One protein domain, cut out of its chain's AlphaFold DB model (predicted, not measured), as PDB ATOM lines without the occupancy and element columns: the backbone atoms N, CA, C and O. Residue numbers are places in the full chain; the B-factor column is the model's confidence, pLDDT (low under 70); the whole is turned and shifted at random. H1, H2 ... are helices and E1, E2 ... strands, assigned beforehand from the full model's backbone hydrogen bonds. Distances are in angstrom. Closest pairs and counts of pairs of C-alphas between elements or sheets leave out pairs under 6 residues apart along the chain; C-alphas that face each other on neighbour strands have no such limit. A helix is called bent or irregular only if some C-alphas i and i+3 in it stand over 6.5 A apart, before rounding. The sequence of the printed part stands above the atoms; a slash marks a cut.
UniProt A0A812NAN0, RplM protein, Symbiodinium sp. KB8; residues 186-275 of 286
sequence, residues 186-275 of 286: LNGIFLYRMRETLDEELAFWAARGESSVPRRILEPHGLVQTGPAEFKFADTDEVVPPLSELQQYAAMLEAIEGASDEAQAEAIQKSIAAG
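What this domain is: This is residues 186 to 275 of the 286 residues of the protein "RplM protein" of Symbiodinium sp. KB8 (UniProt A0A812NAN0). Two long helices, H1 and H3, overlap where residues 188 to 196 of H1 meet H3 and run opposite ways from there, making a long, staggered axis. Toward one end of it the chain folds back from H1 into short H2 and the small hairpin of E1 and E2, both apart from H1; at the other end H4 folds back loosely beside H3. The printed part has 90 residues, with four named helices and two named strands in the order H1, H2, E1, E2, H3, H4; the two-stranded sheet is antiparallel and the class is mostly helix. The whole is loose, with a radius of gyration of the C-alphas of 16.4 A, and elongated, spanning 50 by 28 by 21 A.

Where its parts are: Find C-alpha 186 at (51.584, 11.628, 9.031); from there H1 runs through residues 186 to 206, 30.4 A from first to last C-alpha. H2 follows at residues 215 to 221, 10.1 A long; it is irregular, but only just, with C-alphas 217 and 220 6.6 A apart. Look next for E1, residues 223 to 227, 12.2 A, and E2, residues 230 to 233, 10.6 A. H3 begins at C-alpha 243, (39.425, 2.487, 3.682), and takes residues 243 to 257 over 20.9 A. H4, residues 262 to 273, 16.5 A, ends at C-alpha 273, (39.637, 7.734, 23.495).

How they stand to each other: Start at H1, which touches H3 with its residues 188 to 196 alone; the closest C-alphas are those of Tyr 192 and Leu 246, 5.7 A apart. The two run opposite ways at a shallow tilt of 32 degrees, only just short of steep. H2 touches no helix; its closest C-alpha to E1 is that of Leu 218, 6.4 A from that of Val 224. E1 and E2 form a hairpin, with 150 degrees between their directions; N 224 and O 232 are 2.9 A apart, as are N 232 and O 224, within hydrogen-bond range. H4 is close to H3 but not clearly touching, with the C-alphas of Ile 256 and Ala 265 closest at 5.5 A; they run opposite ways at a shallow tilt of 22 degrees. In H3 and H4 every O i to N i+4 pair is within hydrogen-bond range, against 16 of 17 in H1 and 1 of 3 in H2, where 2 of 4 O i to N i+3 pairs are.

The domain as a whole: The two C-alphas farthest apart are those of Gly 209 and Ala 263, at 51.7 A. The printed part has no cut, and no link is long. The mean pLDDT of the printed part is 70.5; look for values under 70 at residues 186 to 193, 211, 235, 237 and 245 to 275.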
ATOM      1  N   LEU A 186      51.013  11.637  10.383       34.22
ATOM      2  CA  LEU A 186      51.584  11.628   9.031       34.22
ATOM      3  C   LEU A 186      51.529  10.247   8.352       34.22
ATOM      4  O   LEU A 186      51.404  10.198   7.125       34.22
ATOM      5  N   ASN A 187      51.555   9.146   9.115       54.50
ATOM      6  CA  ASN A 187      51.356   7.807   8.557       54.50
ATOM      7  C   ASN A 187      49.895   7.618   8.144       54.50
ATOM      8  O   ASN A 187      49.650   7.055   7.087       54.50
ATOM      9  N   GLY A 188      48.924   8.172   8.878       54.91
ATOM     10  CA  GLY A 188      47.498   8.057   8.542       54.91
ATOM     11  C   GLY A 188      47.129   8.597   7.152       54.91
ATOM     12  O   GLY A 188      46.475   7.906   6.373       54.91
ATOM     13  N   ILE A 189      47.600   9.798   6.789       56.06
ATOM     14  CA  ILE A 189      47.315  10.414   5.472       56.06
ATOM     15  C   ILE A 189      47.998   9.644   4.333       56.06
ATOM     16  O   ILE A 189      47.431   9.479   3.248       56.06
ATOM     17  N   PHE A 190      49.223   9.166   4.571       61.38
ATOM     18  CA  PHE A 190      49.941   8.322   3.620       61.38
ATOM     19  C   PHE A 190      49.208   6.994   3.399       61.38
ATOM     20  O   PHE A 190      48.959   6.620   2.251       61.38
ATOM     21  N   LEU A 191      48.800   6.333   4.483       60.84
ATOM     22  CA  LEU A 191      48.027   5.094   4.449       60.84
ATOM     23  C   LEU A 191      46.685   5.288   3.740       60.84
ATOM     24  O   LEU A 191      46.311   4.437   2.943       60.84
ATOM     25  N   TYR A 192      46.003   6.416   3.959       61.00
ATOM     26  CA  TYR A 192      44.740   6.749   3.294       61.00
ATOM     27  C   TYR A 192      44.887   6.847   1.773       61.00
ATOM     28  O   TYR A 192      44.215   6.123   1.041       61.00
ATOM     29  N   ARG A 193      45.821   7.677   1.286       64.94
ATOM     30  CA  ARG A 193      46.057   7.828  -0.162       64.94
ATOM     31  C   ARG A 193      46.543   6.536  -0.802       64.94
ATOM     32  O   ARG A 193      46.134   6.195  -1.905       64.94
ATOM     33  N   MET A 194      47.417   5.809  -0.109       74.50
ATOM     34  CA  MET A 194      47.873   4.503  -0.566       74.50
ATOM     35  C   MET A 194      46.698   3.520  -0.655       74.50
ATOM     36  O   MET A 194      46.577   2.808  -1.648       74.50
ATOM     37  N   ARG A 195      45.793   3.509   0.331       73.31
ATOM     38  CA  ARG A 195      44.630   2.616   0.341       73.31
ATOM     39  C   ARG A 195      43.638   2.927  -0.775       73.31
ATOM     40  O   ARG A 195      43.195   1.995  -1.434       73.31
ATOM     41  N   GLU A 196      43.370   4.203  -1.037       73.00
ATOM     42  CA  GLU A 196      42.536   4.646  -2.162       73.00
ATOM     43  C   GLU A 196      43.068   4.089  -3.494       73.00
ATOM     44  O   GLU A 196      42.334   3.443  -4.240       73.00
ATOM     45  N   THR A 197      44.380   4.202  -3.735       75.75
ATOM     46  CA  THR A 197      45.001   3.639  -4.948       75.75
ATOM     47  C   THR A 197      44.965   2.108  -5.009       75.75
ATOM     48  O   THR A 197      44.845   1.536  -6.091       75.75
ATOM     49  N   LEU A 198      45.049   1.414  -3.868       74.25
ATOM     50  CA  LEU A 198      44.974  -0.052  -3.823       74.25
ATOM     51  C   LEU A 198      43.562  -0.567  -4.107       74.25
ATOM     52  O   LEU A 198      43.419  -1.586  -4.782       74.25
ATOM     53  N   ASP A 199      42.533   0.122  -3.615       73.94
ATOM     54  CA  ASP A 199      41.138  -0.246  -3.858       73.94
ATOM     55  C   ASP A 199      40.738   0.027  -5.326       73.94
ATOM     56  O   ASP A 199      40.012  -0.773  -5.923       73.94
ATOM     57  N   GLU A 200      41.282   1.078  -5.956       78.75
ATOM     58  CA  GLU A 200      41.162   1.312  -7.406       78.75
ATOM     59  C   GLU A 200      41.798   0.183  -8.232       78.75
ATOM     60  O   GLU A 200      41.175  -0.340  -9.163       78.75
ATOM     61  N   GLU A 201      43.018  -0.236  -7.881       76.56
ATOM     62  CA  GLU A 201      43.697  -1.360  -8.536       76.56
ATOM     63  C   GLU A 201      42.925  -2.673  -8.327       76.56
ATOM     64  O   GLU A 201      42.703  -3.416  -9.284       76.56
ATOM     65  N   LEU A 202      42.434  -2.952  -7.114       75.62
ATOM     66  CA  LEU A 202      41.587  -4.120  -6.850       75.62
ATOM     67  C   LEU A 202      40.341  -4.133  -7.736       75.62
ATOM     68  O   LEU A 202      40.044  -5.157  -8.352       75.62
ATOM     69  N   ALA A 203      39.633  -3.007  -7.841       76.12
ATOM     70  CA  ALA A 203      38.451  -2.888  -8.690       76.12
ATOM     71  C   ALA A 203      38.792  -3.098 -10.176       76.12
ATOM     72  O   ALA A 203      38.063  -3.781 -10.903       76.12
ATOM     73  N   PHE A 204      39.924  -2.557 -10.623       80.19
ATOM     74  CA  PHE A 204      40.407  -2.677 -11.995       80.19
ATOM     75  C   PHE A 204      40.769  -4.119 -12.383       80.19
ATOM     76  O   PHE A 204      40.403  -4.571 -13.473       80.19
ATOM     77  N   TRP A 205      41.453  -4.860 -11.506       74.88
ATOM     78  CA  TRP A 205      41.819  -6.260 -11.752       74.88
ATOM     79  C   TRP A 205      40.631  -7.214 -11.565       74.88
ATOM     80  O   TRP A 205      40.438  -8.111 -12.392       74.88
ATOM     81  N   ALA A 206      39.749  -6.949 -10.597       77.81
ATOM     82  CA  ALA A 206      38.500  -7.691 -10.424       77.81
ATOM     83  C   ALA A 206      37.591  -7.588 -11.662       77.81
ATOM     84  O   ALA A 206      37.013  -8.588 -12.093       77.81
ATOM     85  N   ALA A 207      37.526  -6.415 -12.306       76.31
ATOM     86  CA  ALA A 207      36.787  -6.226 -13.557       76.31
ATOM     87  C   ALA A 207      37.329  -7.068 -14.732       76.31
ATOM     88  O   ALA A 207      36.610  -7.306 -15.704       76.31
ATOM     89  N   ARG A 208      38.577  -7.549 -14.648       76.56
ATOM     90  CA  ARG A 208      39.195  -8.469 -15.619       76.56
ATOM     91  C   ARG A 208      39.090  -9.943 -15.231       76.56
ATOM     92  O   ARG A 208      39.599 -10.790 -15.959       76.56
ATOM     93  N   GLY A 209      38.406 -10.257 -14.131       74.62
ATOM     94  CA  GLY A 209      38.262 -11.620 -13.627       74.62
ATOM     95  C   GLY A 209      39.481 -12.129 -12.857       74.62
ATOM     96  O   GLY A 209      39.571 -13.327 -12.593       74.62
ATOM     97  N   GLU A 210      40.413 -11.246 -12.491       77.50
ATOM     98  CA  GLU A 210      41.562 -11.584 -11.653       77.50
ATOM     99  C   GLU A 210      41.255 -11.240 -10.191       77.50
ATOM    100  O   GLU A 210      40.779 -10.153  -9.876       77.50
ATOM    101  N   SER A 211      41.512 -12.180  -9.280       69.75
ATOM    102  CA  SER A 211      41.215 -12.034  -7.848       69.75
ATOM    103  C   SER A 211      42.368 -11.444  -7.025       69.75
ATOM    104  O   SER A 211      42.251 -11.333  -5.806       69.75
ATOM    105  N   SER A 212      43.490 -11.087  -7.662       80.44
ATOM    106  CA  SER A 212      44.699 -10.605  -6.985       80.44
ATOM    107  C   SER A 212      45.402  -9.509  -7.784       80.44
ATOM    108  O   SER A 212      45.478  -9.583  -9.010       80.44
ATOM    109  N   VAL A 213      45.939  -8.508  -7.080       83.25
ATOM    110  CA  VAL A 213      46.739  -7.431  -7.678       83.25
ATOM    111  C   VAL A 213      48.156  -7.950  -7.973       83.25
ATOM    112  O   VAL A 213      48.778  -8.571  -7.104       83.25
ATOM    113  N   PRO A 214      48.725  -7.693  -9.166       82.50
ATOM    114  CA  PRO A 214      50.070  -8.143  -9.510       82.50
ATOM    115  C   PRO A 214      51.152  -7.671  -8.526       82.50
ATOM    116  O   PRO A 214      51.267  -6.484  -8.221       82.50
ATOM    117  N   ARG A 215      52.053  -8.582  -8.126       77.31
ATOM    118  CA  ARG A 215      53.154  -8.299  -7.178       77.31
ATOM    119  C   ARG A 215      54.035  -7.113  -7.568       77.31
ATOM    120  O   ARG A 215      54.473  -6.377  -6.699       77.31
ATOM    121  N   ARG A 216      54.243  -6.877  -8.867       78.00
ATOM    122  CA  ARG A 216      55.031  -5.740  -9.374       78.00
ATOM    123  C   ARG A 216      54.485  -4.377  -8.920       78.00
ATOM    124  O   ARG A 216      55.249  -3.418  -8.882       78.00
ATOM    125  N   ILE A 217      53.186  -4.292  -8.634       78.25
ATOM    126  CA  ILE A 217      52.526  -3.077  -8.145       78.25
ATOM    127  C   ILE A 217      52.684  -2.969  -6.623       78.25
ATOM    128  O   ILE A 217      52.936  -1.883  -6.123       78.25
ATOM    129  N   LEU A 218      52.612  -4.088  -5.895       77.62
ATOM    130  CA  LEU A 218      52.659  -4.123  -4.428       77.62
ATOM    131  C   LEU A 218      54.089  -4.062  -3.843       77.62
ATOM    132  O   LEU A 218      54.321  -3.386  -2.843       77.62
ATOM    133  N   GLU A 219      55.065  -4.719  -4.480       73.44
ATOM    134  CA  GLU A 219      56.461  -4.825  -4.013       73.44
ATOM    135  C   GLU A 219      57.174  -3.469  -3.814       73.44
ATOM    136  O   GLU A 219      57.850  -3.315  -2.798       73.44
ATOM    137  N   PRO A 220      57.030  -2.456  -4.698       74.75
ATOM    138  CA  PRO A 220      57.638  -1.136  -4.492       74.75
ATOM    139  C   PRO A 220      57.137  -0.400  -3.244       74.75
ATOM    140  O   PRO A 220      57.830   0.483  -2.745       74.75
ATOM    141  N   HIS A 221      55.941  -0.753  -2.763       72.38
ATOM    142  CA  HIS A 221      55.310  -0.183  -1.574       72.38
ATOM    143  C   HIS A 221      55.488  -1.067  -0.332       72.38
ATOM    144  O   HIS A 221      54.953  -0.742   0.722       72.38
ATOM    145  N   GLY A 222      56.233  -2.175  -0.447       77.69
ATOM    146  CA  GLY A 222      56.453  -3.109   0.655       77.69
ATOM    147  C   GLY A 222      55.180  -3.835   1.087       77.69
ATOM    148  O   GLY A 222      55.043  -4.155   2.262       77.69
ATOM    149  N   LEU A 223      54.235  -4.071   0.170       80.69
ATOM    150  CA  LEU A 223      52.941  -4.678   0.484       80.69
ATOM    151  C   LEU A 223      52.823  -6.116  -0.019       80.69
ATOM    152  O   LEU A 223      53.315  -6.476  -1.090       80.69
ATOM    153  N   VAL A 224      52.091  -6.927   0.741       83.25
ATOM    154  CA  VAL A 224      51.720  -8.297   0.385       83.25
ATOM    155  C   VAL A 224      50.213  -8.455   0.532       83.25
ATOM    156  O   VAL A 224      49.642  -8.137   1.573       83.25
ATOM    157  N   GLN A 225      49.556  -8.959  -0.512       84.06
ATOM    158  CA  GLN A 225      48.138  -9.301  -0.456       84.06
ATOM    159  C   GLN A 225      47.968 -10.665   0.227       84.06
ATOM    160  O   GLN A 225      48.509 -11.666  -0.246       84.06
ATOM    161  N   THR A 226      47.223 -10.706   1.333       82.75
ATOM    162  CA  THR A 226      46.944 -11.938   2.093       82.75
ATOM    163  C   THR A 226      45.541 -12.484   1.858       82.75
ATOM    164  O   THR A 226      45.330 -13.688   1.975       82.75
ATOM    165  N   GLY A 227      44.599 -11.620   1.476       79.88
ATOM    166  CA  GLY A 227      43.209 -11.965   1.181       79.88
ATOM    167  C   GLY A 227      42.639 -11.111   0.042       79.88
ATOM    168  O   GLY A 227      43.338 -10.251  -0.495       79.88
ATOM    169  N   PRO A 228      41.367 -11.310  -0.346       73.44
ATOM    170  CA  PRO A 228      40.769 -10.615  -1.489       73.44
ATOM    171  C   PRO A 228      40.769  -9.082  -1.346       73.44
ATOM    172  O   PRO A 228      40.915  -8.395  -2.348       73.44
ATOM    173  N   ALA A 229      40.686  -8.552  -0.120       71.69
ATOM    174  CA  ALA A 229      40.765  -7.114   0.178       71.69
ATOM    175  C   ALA A 229      41.695  -6.798   1.372       71.69
ATOM    176  O   ALA A 229      41.597  -5.739   1.995       71.69
ATOM    177  N   GLU A 230      42.586  -7.735   1.709       79.75
ATOM    178  CA  GLU A 230      43.483  -7.641   2.863       79.75
ATOM    179  C   GLU A 230      44.937  -7.527   2.407       79.75
ATOM    180  O   GLU A 230      45.437  -8.376   1.660       79.75
ATOM    181  N   PHE A 231      45.613  -6.490   2.899       80.00
ATOM    182  CA  PHE A 231      47.016  -6.206   2.624       80.00
ATOM    183  C   PHE A 231      47.800  -6.125   3.928       80.00
ATOM    184  O   PHE A 231      47.272  -5.678   4.946       80.00
ATOM    185  N   LYS A 232      49.069  -6.524   3.881       81.62
ATOM    186  CA  LYS A 232      50.014  -6.404   4.993       81.62
ATOM    187  C   LYS A 232      51.316  -5.764   4.542       81.62
ATOM    188  O   LYS A 232      51.708  -5.926   3.385       81.62
ATOM    189  N   PHE A 233      51.998  -5.093   5.463       78.12
ATOM    190  CA  PHE A 233      53.369  -4.640   5.254       78.12
ATOM    191  C   PHE A 233      54.345  -5.809   5.364       78.12
ATOM    192  O   PHE A 233      54.325  -6.554   6.339       78.12
ATOM    193  N   ALA A 234      55.217  -5.959   4.372       76.00
ATOM    194  CA  ALA A 234      56.209  -7.027   4.312       76.00
ATOM    195  C   ALA A 234      57.248  -6.943   5.445       76.00
ATOM    196  O   ALA A 234      57.793  -7.969   5.840       76.00
ATOM    197  N   ASP A 235      57.514  -5.734   5.951       69.81
ATOM    198  CA  ASP A 235      58.558  -5.484   6.953       69.81
ATOM    199  C   ASP A 235      58.058  -5.643   8.400       69.81
ATOM    200  O   ASP A 235      58.824  -6.066   9.266       69.81
ATOM    201  N   THR A 236      56.790  -5.314   8.674       72.62
ATOM    202  CA  THR A 236      56.209  -5.304  10.032       72.62
ATOM    203  C   THR A 236      55.116  -6.351  10.254       72.62
ATOM    204  O   THR A 236      54.671  -6.517  11.386       72.62
ATOM    205  N   ASP A 237      54.679  -7.069   9.210       68.00
ATOM    206  CA  ASP A 237      53.528  -7.996   9.225       68.00
ATOM    207  C   ASP A 237      52.197  -7.348   9.680       68.00
ATOM    208  O   ASP A 237      51.181  -8.027   9.879       68.00
ATOM    209  N   GLU A 238      52.176  -6.018   9.802       74.75
ATOM    210  CA  GLU A 238      51.015  -5.226  10.194       74.75
ATOM    211  C   GLU A 238      49.982  -5.187   9.067       74.75
ATOM    212  O   GLU A 238      50.310  -5.017   7.888       74.75
ATOM    213  N   VAL A 239      48.711  -5.347   9.440       76.88
ATOM    214  CA  VAL A 239      47.579  -5.316   8.508       76.88
ATOM    215  C   VAL A 239      47.255  -3.870   8.155       76.88
ATOM    216  O   VAL A 239      47.052  -3.042   9.038       76.88
ATOM    217  N   VAL A 240      47.161  -3.578   6.858       74.88
ATOM    218  CA  VAL A 240      46.713  -2.274   6.371       74.88
ATOM    219  C   VAL A 240      45.211  -2.139   6.655       74.88
ATOM    220  O   VAL A 240      44.432  -2.951   6.133       74.88
ATOM    221  N   PRO A 241      44.777  -1.124   7.422       71.25
ATOM    222  CA  PRO A 241      43.370  -0.942   7.760       71.25
ATOM    223  C   PRO A 241      42.507  -0.692   6.508       71.25
ATOM    224  O   PRO A 241      43.009  -0.205   5.481       71.25
ATOM    225  N   PRO A 242      41.214  -1.060   6.542       71.81
ATOM    226  CA  PRO A 242      40.281  -0.810   5.452       71.81
ATOM    227  C   PRO A 242      40.028   0.691   5.261       71.81
ATOM    228  O   PRO A 242      40.120   1.486   6.197       71.81
ATOM    229  N   LEU A 243      39.655   1.083   4.039       70.06
ATOM    230  CA  LEU A 243      39.425   2.487   3.682       70.06
ATOM    231  C   LEU A 243      38.387   3.168   4.586       70.06
ATOM    232  O   LEU A 243      38.558   4.330   4.932       70.06
ATOM    233  N   SER A 244      37.357   2.438   5.026       70.06
ATOM    234  CA  SER A 244      36.321   2.946   5.934       70.06
ATOM    235  C   SER A 244      36.877   3.428   7.273       70.06
ATOM    236  O   SER A 244      36.405   4.428   7.803       70.06
ATOM    237  N   GLU A 245      37.883   2.743   7.819       69.44
ATOM    238  CA  GLU A 245      38.532   3.148   9.070       69.44
ATOM    239  C   GLU A 245      39.425   4.370   8.839       69.44
ATOM    240  O   GLU A 245      39.404   5.320   9.616       69.44
ATOM    241  N   LEU A 246      40.154   4.407   7.722       69.81
ATOM    242  CA  LEU A 246      41.009   5.546   7.382       69.81
ATOM    243  C   LEU A 246      40.204   6.819   7.057       69.81
ATOM    244  O   LEU A 246      40.651   7.914   7.387       69.81
ATOM    245  N   GLN A 247      39.003   6.692   6.479       68.50
ATOM    246  CA  GLN A 247      38.065   7.810   6.293       68.50
ATOM    247  C   GLN A 247      37.602   8.397   7.630       68.50
ATOM    248  O   GLN A 247      37.491   9.615   7.753       68.50
ATOM    249  N   GLN A 248      37.380   7.552   8.642       67.44
ATOM    250  CA  GLN A 248      37.042   8.009   9.992       67.44
ATOM    251  C   GLN A 248      38.205   8.788  10.615       67.44
ATOM    252  O   GLN A 248      37.977   9.860  11.166       67.44
ATOM    253  N   TYR A 249      39.450   8.321  10.455       64.94
ATOM    254  CA  TYR A 249      40.642   9.059  10.896       64.94
ATOM    255  C   TYR A 249      40.839  10.388  10.151       64.94
ATOM    256  O   TYR A 249      41.206  11.384  10.768       64.94
ATOM    257  N   ALA A 250      40.585  10.434   8.841       64.50
ATOM    258  CA  ALA A 250      40.678  11.671   8.065       64.50
ATOM    259  C   ALA A 250      39.624  12.702   8.510       64.50
ATOM    260  O   ALA A 250      39.970  13.845   8.796       64.50
ATOM    261  N   ALA A 251      38.366  12.276   8.669       66.94
ATOM    262  CA  ALA A 251      37.291  13.122   9.187       66.94
ATOM    263  C   ALA A 251      37.564  13.594  10.628       66.94
ATOM    264  O   ALA A 251      37.247  14.725  10.992       66.94
ATOM    265  N   MET A 252      38.192  12.743  11.444       63.31
ATOM    266  CA  MET A 252      38.634  13.071  12.799       63.31
ATOM    267  C   MET A 252      39.693  14.182  12.804       63.31
ATOM    268  O   MET A 252      39.614  15.096  13.621       63.31
ATOM    269  N   LEU A 253      40.662  14.133  11.884       65.00
ATOM    270  CA  LEU A 253      41.697  15.162  11.747       65.00
ATOM    271  C   LEU A 253      41.120  16.491  11.247       65.00
ATOM    272  O   LEU A 253      41.432  17.528  11.823       65.00
ATOM    273  N   GLU A 254      40.228  16.463  10.253       67.94
ATOM    274  CA  GLU A 254      39.532  17.667   9.773       67.94
ATOM    275  C   GLU A 254      38.685  18.321  10.879       67.94
ATOM    276  O   GLU A 254      38.654  19.547  10.998       67.94
ATOM    277  N   ALA A 255      38.037  17.521  11.735       65.56
ATOM    278  CA  ALA A 255      37.270  18.024  12.875       65.56
ATOM    279  C   ALA A 255      38.155  18.669  13.958       65.56
ATOM    280  O   ALA A 255      37.748  19.657  14.567       65.56
ATOM    281  N   ILE A 256      39.363  18.140  14.185       64.50
ATOM    282  CA  ILE A 256      40.340  18.719  15.119       64.50
ATOM    283  C   ILE A 256      40.924  20.019  14.551       64.50
ATOM    284  O   ILE A 256      41.022  21.005  15.276       64.50
ATOM    285  N   GLU A 257      41.274  20.053  13.262       64.69
ATOM    286  CA  GLU A 257      41.793  21.260  12.599       64.69
ATOM    287  C   GLU A 257      40.739  22.377  12.480       64.69
ATOM    288  O   GLU A 257      41.088  23.556  12.455       64.69
ATOM    289  N   GLY A 258      39.451  22.020  12.428       64.56
ATOM    290  CA  GLY A 258      38.329  22.958  12.380       64.56
ATOM    291  C   GLY A 258      37.850  23.486  13.739       64.56
ATOM    292  O   GLY A 258      36.983  24.364  13.762       64.56
ATOM    293  N   ALA A 259      38.371  22.979  14.860       69.81
ATOM    294  CA  ALA A 259      37.973  23.415  16.198       69.81
ATOM    295  C   ALA A 259      38.587  24.784  16.544       69.81
ATOM    296  O   ALA A 259      39.799  24.979  16.472       69.81
ATOM    297  N   SER A 260      37.746  25.749  16.929       55.91
ATOM    298  CA  SER A 260      38.177  27.123  17.229       55.91
ATOM    299  C   SER A 260      38.765  27.293  18.632       55.91
ATOM    300  O   SER A 260      39.536  28.224  18.849       55.91
ATOM    301  N   ASP A 261      38.411  26.400  19.562       69.38
ATOM    302  CA  ASP A 261      38.813  26.447  20.970       69.38
ATOM    303  C   ASP A 261      39.556  25.159  21.374       69.38
ATOM    304  O   ASP A 261      39.106  24.053  21.065       69.38
ATOM    305  N   GLU A 262      40.646  25.276  22.142       66.25
ATOM    306  CA  GLU A 262      41.442  24.128  22.627       66.25
ATOM    307  C   GLU A 262      40.599  23.125  23.439       66.25
ATOM    308  O   GLU A 262      40.762  21.914  23.302       66.25
ATOM    309  N   ALA A 263      39.611  23.613  24.196       65.88
ATOM    310  CA  ALA A 263      38.684  22.774  24.957       65.88
ATOM    311  C   ALA A 263      37.773  21.906  24.066       65.88
ATOM    312  O   ALA A 263      37.356  20.822  24.476       65.88
ATOM    313  N   GLN A 264      37.457  22.358  22.845       64.12
ATOM    314  CA  GLN A 264      36.685  21.566  21.880       64.12
ATOM    315  C   GLN A 264      37.550  20.448  21.293       64.12
ATOM    316  O   GLN A 264      37.088  19.313  21.201       64.12
ATOM    317  N   ALA A 265      38.813  20.742  20.966       63.75
ATOM    318  CA  ALA A 265      39.766  19.741  20.495       63.75
ATOM    319  C   ALA A 265      40.018  18.657  21.559       63.75
ATOM    320  O   ALA A 265      40.005  17.467  21.246       63.75
ATOM    321  N   GLU A 266      40.160  19.050  22.827       67.50
ATOM    322  CA  GLU A 266      40.377  18.124  23.943       67.50
ATOM    323  C   GLU A 266      39.126  17.273  24.248       67.50
ATOM    324  O   GLU A 266      39.228  16.070  24.491       67.50
ATOM    325  N   ALA A 267      37.919  17.850  24.149       68.75
ATOM    326  CA  ALA A 267      36.661  17.106  24.273       68.75
ATOM    327  C   ALA A 267      36.471  16.084  23.138       68.75
ATOM    328  O   ALA A 267      36.046  14.953  23.393       68.75
ATOM    329  N   ILE A 268      36.832  16.454  21.904       63.62
ATOM    330  CA  ILE A 268      36.832  15.554  20.744       63.62
ATOM    331  C   ILE A 268      37.816  14.403  20.986       63.62
ATOM    332  O   ILE A 268      37.419  13.240  20.904       63.62
ATOM    333  N   GLN A 269      39.056  14.695  21.394       62.88
ATOM    334  CA  GLN A 269      40.065  13.683  21.735       62.88
ATOM    335  C   GLN A 269      39.597  12.726  22.844       62.88
ATOM    336  O   GLN A 269      39.806  11.516  22.747       62.88
ATOM    337  N   LYS A 270      38.905  13.236  23.869       68.94
ATOM    338  CA  LYS A 270      38.393  12.427  24.987       68.94
ATOM    339  C   LYS A 270      37.229  11.515  24.581       68.94
ATOM    340  O   LYS A 270      37.189  10.362  25.001       68.94
ATOM    341  N   SER A 271      36.330  11.997  23.719       63.66
ATOM    342  CA  SER A 271      35.261  11.201  23.088       63.66
ATOM    343  C   SER A 271      35.825  10.086  22.192       63.66
ATOM    344  O   SER A 271      35.294   8.976  22.143       63.66
ATOM    345  N   ILE A 272      36.932  10.360  21.495       60.28
ATOM    346  CA  ILE A 272      37.633   9.384  20.646       60.28
ATOM    347  C   ILE A 272      38.312   8.304  21.495       60.28
ATOM    348  O   ILE A 272      38.150   7.121  21.207       60.28
ATOM    349  N   ALA A 273      39.007   8.682  22.573       57.78
ATOM    350  CA  ALA A 273      39.637   7.734  23.495       57.78
ATOM    351  C   ALA A 273      38.617   6.810  24.194       57.78
ATOM    352  O   ALA A 273      38.947   5.681  24.552       57.78
ATOM    353  N   ALA A 274      37.370   7.270  24.352       59.72
ATOM    354  CA  ALA A 274      36.253   6.483  24.873       59.72
ATOM    355  C   ALA A 274      35.574   5.577  23.818       59.72
ATOM    356  O   ALA A 274      34.733   4.754  24.176       59.72
ATOM    357  N   GLY A 275      35.930   5.697  22.530       51.00
ATOM    358  CA  GLY A 275      35.355   4.906  21.433       51.00
ATOM    359  C   GLY A 275      33.955   5.345  20.979       51.00
ATOM    360  O   GLY A 275      33.299   4.625  20.228       51.00
TER     361      GLY A 275